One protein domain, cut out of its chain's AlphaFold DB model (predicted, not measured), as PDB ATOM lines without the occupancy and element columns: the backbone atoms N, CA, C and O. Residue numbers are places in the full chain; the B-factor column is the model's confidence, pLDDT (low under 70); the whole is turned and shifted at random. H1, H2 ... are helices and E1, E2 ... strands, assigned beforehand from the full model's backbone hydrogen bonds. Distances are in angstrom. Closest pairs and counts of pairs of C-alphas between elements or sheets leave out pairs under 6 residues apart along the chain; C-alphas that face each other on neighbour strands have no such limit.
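This is residues 152 to 200 of the 227 residues of the protein "Tafazzin family protein" of Botryosphaeria parva (strain UCR-NP2) (UniProt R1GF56). This thin rod with little regular structure has a two-stranded antiparallel ribbon, E1 and E2, in its middle, H1 and H2 towards opposite ends, and residues 164 to 169 sticking out beyond H1. The 49 printed residues hold E1, H1, E2, H2 in order, class mixed, with 19 residues in named elements. It is extended: radius of gyration of the C-alphas 16.2 A, spans 49 by 21 by 12 A.

Look first at E1, residues 153 to 156, and E2, residues 180 to 183, antiparallel at 167 degrees; N 180 and O 156, 2.8 A apart, are within hydrogen-bond range. H1, residues 158 to 161, and H2, residues 185 to 191, are apart. Every O i to N i+4 pair is within range in H2; H1 is too short for one.

Find C-alpha 153 at (4.158, -9.580, 82.989); E1 runs 10.1 A, H1 5.2 A, E2 9.3 A, and H2 9.8 A to C-alpha 191 at (1.353, -25.671, 81.755).

The farthest C-alphas, Pro 169 and Gly 193, are 49.5 A apart. The printed part has no cut; the link H1 to E2 is long. pLDDT is under 70 at 168 to 169, 183 to 189, 191 to 192 and 194 to 200.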
ATOM      1  N   PRO A 152       6.161 -13.731  84.406       85.88
ATOM      2  CA  PRO A 152       6.537 -12.481  83.766       85.88
ATOM      3  C   PRO A 152       5.295 -11.766  83.226       85.88
ATOM      4  O   PRO A 152       4.429 -12.375  82.595       85.88
ATOM      5  N   ILE A 153       5.223 -10.460  83.475       85.94
ATOM      6  CA  ILE A 153       4.158  -9.580  82.989       85.94
ATOM      7  C   ILE A 153       4.819  -8.423  82.250       85.94
ATOM      8  O   ILE A 153       5.669  -7.732  82.813       85.94
ATOM      9  N   TRP A 154       4.411  -8.207  81.000       83.38
ATOM     10  CA  TRP A 154       4.841  -7.066  80.199       83.38
ATOM     11  C   TRP A 154       3.694  -6.072  80.061       83.38
ATOM     12  O   TRP A 154       2.603  -6.454  79.636       83.38
ATOM     13  N   VAL A 155       3.931  -4.811  80.427       84.62
ATOM     14  CA  VAL A 155       2.921  -3.747  80.388       84.62
ATOM     15  C   VAL A 155       3.413  -2.616  79.490       84.62
ATOM     16  O   VAL A 155       4.449  -2.018  79.768       84.62
ATOM     17  N   GLU A 156       2.645  -2.294  78.452       84.00
ATOM     18  CA  GLU A 156       2.908  -1.193  77.519       84.00
ATOM     19  C   GLU A 156       1.752  -0.199  77.497       84.00
ATOM     20  O   GLU A 156       0.596  -0.586  77.673       84.00
ATOM     21  N   GLY A 157       2.036   1.082  77.247       84.31
ATOM     22  CA  GLY A 157       1.016   2.124  77.152       84.31
ATOM     23  C   GLY A 157       0.844   3.046  78.369       84.31
ATOM     24  O   GLY A 157       0.361   4.165  78.152       84.31
ATOM     25  N   PRO A 158       1.247   2.715  79.622       88.56
ATOM     26  CA  PRO A 158       1.171   3.668  80.732       88.56
ATOM     27  C   PRO A 158       1.876   5.003  80.454       88.56
ATOM     28  O   PRO A 158       1.411   6.047  80.908       88.56
ATOM     29  N   GLU A 159       2.950   5.005  79.666       86.19
ATOM     30  CA  GLU A 159       3.670   6.202  79.221       86.19
ATOM     31  C   GLU A 159       2.811   7.145  78.363       86.19
ATOM     32  O   GLU A 159       2.989   8.365  78.404       86.19
ATOM     33  N   GLN A 160       1.832   6.604  77.634       86.19
ATOM     34  CA  GLN A 160       0.907   7.380  76.804       86.19
ATOM     35  C   GLN A 160      -0.165   8.069  77.650       86.19
ATOM     36  O   GLN A 160      -0.617   9.165  77.304       86.19
ATOM     37  N   ILE A 161      -0.558   7.431  78.758       87.00
ATOM     38  CA  ILE A 161      -1.486   7.980  79.752       87.00
ATOM     39  C   ILE A 161      -0.772   9.036  80.599       87.00
ATOM     40  O   ILE A 161      -1.285  10.138  80.804       87.00
ATOM     41  N   MET A 162       0.408   8.685  81.108       86.62
ATOM     42  CA  MET A 162       1.117   9.396  82.164       86.62
ATOM     43  C   MET A 162       2.637   9.248  82.006       86.62
ATOM     44  O   MET A 162       3.292   8.456  82.685       86.62
ATOM     45  N   HIS A 163       3.215  10.079  81.142       85.75
ATOM     46  CA  HIS A 163       4.660  10.123  80.921       85.75
ATOM     47  C   HIS A 163       5.438  10.537  82.191       85.75
ATOM     48  O   HIS A 163       4.935  11.335  82.991       85.75
ATOM     49  N   GLU A 164       6.658  10.012  82.377       83.44
ATOM     50  CA  GLU A 164       7.535  10.294  83.531       83.44
ATOM     51  C   GLU A 164       7.980  11.762  83.546       83.44
ATOM     52  O   GLU A 164       7.842  12.433  84.563       83.44
ATOM     53  N   ALA A 165       8.428  12.296  82.403       81.44
ATOM     54  CA  ALA A 165       8.889  13.686  82.244       81.44
ATOM     55  C   ALA A 165       7.763  14.746  82.263       81.44
ATOM     56  O   ALA A 165       7.891  15.823  81.681       81.44
ATOM     57  N   ARG A 166       6.605  14.431  82.849       82.75
ATOM     58  CA  ARG A 166       5.505  15.391  82.957       82.75
ATOM     59  C   ARG A 166       5.817  16.428  84.033       82.75
ATOM     60  O   ARG A 166       6.250  16.097  85.130       82.75
ATOM     61  N   GLU A 167       5.487  17.673  83.732       78.06
ATOM     62  CA  GLU A 167       5.578  18.801  84.657       78.06
ATOM     63  C   GLU A 167       4.192  19.421  84.845       78.06
ATOM     64  O   GLU A 167       3.282  19.216  84.027       78.06
ATOM     65  N   PHE A 168       4.020  20.187  85.923       69.00
ATOM     66  CA  PHE A 168       2.828  21.011  86.117       69.00
ATOM     67  C   PHE A 168       2.618  21.915  84.885       69.00
ATOM     68  O   PHE A 168       3.594  22.494  84.410       69.00
ATOM     69  N   PRO A 169       1.397  22.034  84.319       67.38
ATOM     70  CA  PRO A 169       0.079  21.643  84.847       67.38
ATOM     71  C   PRO A 169      -0.430  20.251  84.410       67.38
ATOM     72  O   PRO A 169      -1.594  19.916  84.626       67.38
ATOM     73  N   ARG A 170       0.404  19.403  83.794       73.38
ATOM     74  CA  ARG A 170      -0.011  18.128  83.170       73.38
ATOM     75  C   ARG A 170      -0.008  16.946  84.151       73.38
ATOM     76  O   ARG A 170       0.565  15.902  83.853       73.38
ATOM     77  N   PHE A 171      -0.617  17.104  85.327       76.69
ATOM     78  CA  PHE A 171      -0.647  16.051  86.355       76.69
ATOM     79  C   PHE A 171      -1.777  15.026  86.171       76.69
ATOM     80  O   PHE A 171      -1.713  13.956  86.770       76.69
ATOM     81  N   LEU A 172      -2.801  15.333  85.368       83.38
ATOM     82  CA  LEU A 172      -3.946  14.444  85.153       83.38
ATOM     83  C   LEU A 172      -3.633  13.339  84.123       83.38
ATOM     84  O   LEU A 172      -2.999  13.630  83.103       83.38
ATOM     85  N   PRO A 173      -4.089  12.088  84.349       84.75
ATOM     86  CA  PRO A 173      -3.988  11.011  83.364       84.75
ATOM     87  C   PRO A 173      -4.715  11.356  82.059       84.75
ATOM     88  O   PRO A 173      -5.832  11.870  82.090       84.75
ATOM     89  N   ARG A 174      -4.102  11.057  80.905       87.25
ATOM     90  CA  ARG A 174      -4.734  11.269  79.594       87.25
ATOM     91  C   ARG A 174      -5.757  10.159  79.315       87.25
ATOM     92  O   ARG A 174      -5.349   9.001  79.220       87.25
ATOM     93  N   PRO A 175      -7.054  10.479  79.157       86.06
ATOM     94  CA  PRO A 175      -8.062   9.478  78.822       86.06
ATOM     95  C   PRO A 175      -7.906   8.993  77.370       86.06
ATOM     96  O   PRO A 175      -7.278   9.656  76.542       86.06
ATOM     97  N   GLY A 176      -8.498   7.839  77.054       85.25
ATOM     98  CA  GLY A 176      -8.569   7.315  75.682       85.25
ATOM     99  C   GLY A 176      -7.248   6.770  75.124       85.25
ATOM    100  O   GLY A 176      -7.070   6.732  73.908       85.25
ATOM    101  N   LYS A 177      -6.305   6.386  75.990       87.38
ATOM    102  CA  LYS A 177      -5.059   5.705  75.606       87.38
ATOM    103  C   LYS A 177      -5.130   4.220  75.944       87.38
ATOM    104  O   LYS A 177      -5.762   3.839  76.926       87.38
ATOM    105  N   THR A 178      -4.473   3.406  75.126       81.50
ATOM    106  CA  THR A 178      -4.505   1.941  75.218       81.50
ATOM    107  C   THR A 178      -3.376   1.440  76.110       81.50
ATOM    108  O   THR A 178      -2.235   1.870  75.946       81.50
ATOM    109  N   VAL A 179      -3.688   0.518  77.023       83.19
ATOM    110  CA  VAL A 179      -2.699  -0.227  77.817       83.19
ATOM    111  C   VAL A 179      -2.758  -1.685  77.396       83.19
ATOM    112  O   VAL A 179      -3.823  -2.295  77.461       83.19
ATOM    113  N   ASN A 180      -1.621  -2.235  76.986       79.31
ATOM    114  CA  ASN A 180      -1.491  -3.640  76.631       79.31
ATOM    115  C   ASN A 180      -0.768  -4.370  77.760       79.31
ATOM    116  O   ASN A 180       0.326  -3.974  78.158       79.31
ATOM    117  N   VAL A 181      -1.365  -5.454  78.246       78.62
ATOM    118  CA  VAL A 181      -0.721  -6.376  79.183       78.62
ATOM    119  C   VAL A 181      -0.535  -7.693  78.450       78.62
ATOM    120  O   VAL A 181      -1.508  -8.364  78.117       78.62
ATOM    121  N   THR A 182       0.712  -8.047  78.144       70.50
ATOM    122  CA  THR A 182       1.008  -9.348  77.533       70.50
ATOM    123  C   THR A 182       1.182 -10.350  78.664       70.50
ATOM    124  O   THR A 182       2.193 -10.338  79.370       70.50
ATOM    125  N   GLU A 183       0.157 -11.167  78.888       60.53
ATOM    126  CA  GLU A 183       0.164 -12.163  79.953       60.53
ATOM    127  C   GLU A 183       0.748 -13.498  79.473       60.53
ATOM    128  O   GLU A 183       0.071 -14.327  78.866       60.53
ATOM    129  N   GLU A 184       1.992 -13.778  79.866       61.38
ATOM    130  CA  GLU A 184       2.512 -15.155  79.890       61.38
ATOM    131  C   GLU A 184       1.820 -16.004  80.978       61.38
ATOM    132  O   GLU A 184       1.968 -17.227  81.009       61.38
ATOM    133  N   VAL A 185       1.006 -15.373  81.837       61.12
ATOM    134  CA  VAL A 185       0.135 -16.008  82.839       61.12
ATOM    135  C   VAL A 185      -0.683 -17.132  82.205       61.12
ATOM    136  O   VAL A 185      -0.716 -18.233  82.745       61.12
ATOM    137  N   LEU A 186      -1.278 -16.900  81.028       63.50
ATOM    138  CA  LEU A 186      -2.067 -17.906  80.312       63.50
ATOM    139  C   LEU A 186      -1.236 -19.143  79.945       63.50
ATOM    140  O   LEU A 186      -1.699 -20.273  80.069       63.50
ATOM    141  N   LYS A 187       0.027 -18.960  79.544       65.31
ATOM    142  CA  LYS A 187       0.927 -20.083  79.239       65.31
ATOM    143  C   LYS A 187       1.299 -20.869  80.497       65.31
ATOM    144  O   LYS A 187       1.342 -22.095  80.438       65.31
ATOM    145  N   VAL A 188       1.518 -20.191  81.628       62.69
ATOM    146  CA  VAL A 188       1.778 -20.845  82.924       62.69
ATOM    147  C   VAL A 188       0.540 -21.584  83.434       62.69
ATOM    148  O   VAL A 188       0.645 -22.709  83.909       62.69
ATOM    149  N   ARG A 189      -0.653 -20.994  83.307       66.56
ATOM    150  CA  ARG A 189      -1.912 -21.653  83.681       66.56
ATOM    151  C   ARG A 189      -2.108 -22.933  82.877       66.56
ATOM    152  O   ARG A 189      -2.268 -23.995  83.475       66.56
ATOM    153  N   ARG A 190      -1.939 -22.861  81.553       70.81
ATOM    154  CA  ARG A 190      -1.970 -24.041  80.676       70.81
ATOM    155  C   ARG A 190      -0.934 -25.094  81.062       70.81
ATOM    156  O   ARG A 190      -1.279 -26.269  81.129       70.81
ATOM    157  N   SER A 191       0.309 -24.707  81.366       69.44
ATOM    158  CA  SER A 191       1.353 -25.671  81.755       69.44
ATOM    159  C   SER A 191       1.096 -26.341  83.110       69.44
ATOM    160  O   SER A 191       1.576 -27.447  83.347       69.44
ATOM    161  N   ARG A 192       0.308 -25.707  83.985       68.00
ATOM    162  CA  ARG A 192      -0.123 -26.242  85.286       68.00
ATOM    163  C   ARG A 192      -1.474 -26.965  85.233       68.00
ATOM    164  O   ARG A 192      -1.963 -27.379  86.280       68.00
ATOM    165  N   GLY A 193      -2.077 -27.115  84.048       74.94
ATOM    166  CA  GLY A 193      -3.397 -27.732  83.883       74.94
ATOM    167  C   GLY A 193      -4.548 -26.894  84.452       74.94
ATOM    168  O   GLY A 193      -5.608 -27.434  84.754       74.94
ATOM    169  N   LEU A 194      -4.336 -25.588  84.632       63.50
ATOM    170  CA  LEU A 194      -5.348 -24.645  85.097       63.50
ATOM    171  C   LEU A 194      -6.106 -24.049  83.895       63.50
ATOM    172  O   LEU A 194      -5.488 -23.810  82.854       63.50
ATOM    173  N   PRO A 195      -7.421 -23.779  84.022       63.53
ATOM    174  CA  PRO A 195      -8.224 -23.191  82.947       63.53
ATOM    175  C   PRO A 195      -7.720 -21.792  82.563       63.53
ATOM    176  O   PRO A 195      -7.203 -21.069  83.418       63.53
ATOM    177  N   ASP A 196      -7.876 -21.406  81.290       61.50
ATOM    178  CA  ASP A 196      -7.361 -20.135  80.747       61.50
ATOM    179  C   ASP A 196      -7.895 -18.908  81.512       61.50
ATOM    180  O   ASP A 196      -7.133 -17.985  81.779       61.50
ATOM    181  N   GLU A 197      -9.134 -18.946  82.005       54.09
ATOM    182  CA  GLU A 197      -9.687 -17.928  82.905       54.09
ATOM    183  C   GLU A 197     -10.143 -18.545  84.235       54.09
ATOM    184  O   GLU A 197     -10.567 -19.700  84.296       54.09
ATOM    185  N   ASP A 198     -10.021 -17.787  85.331       49.66
ATOM    186  CA  ASP A 198     -10.813 -18.056  86.533       49.66
ATOM    187  C   ASP A 198     -12.193 -17.431  86.277       49.66
ATOM    188  O   ASP A 198     -12.254 -16.211  86.116       49.66
ATOM    189  N   PRO A 199     -13.288 -18.213  86.231       46.66
ATOM    190  CA  PRO A 199     -14.626 -17.689  85.946       46.66
ATOM    191  C   PRO A 199     -15.091 -16.601  86.932       46.66
ATOM    192  O   PRO A 199     -16.105 -15.951  86.691       46.66
ATOM    193  N   LYS A 200     -14.359 -16.370  88.032       42.41
ATOM    194  CA  LYS A 200     -14.625 -15.315  89.022       42.41
ATOM    195  C   LYS A 200     -13.704 -14.093  88.908       42.41
ATOM    196  O   LYS A 200     -13.884 -13.120  89.647       42.41
TER     197      LYS A 200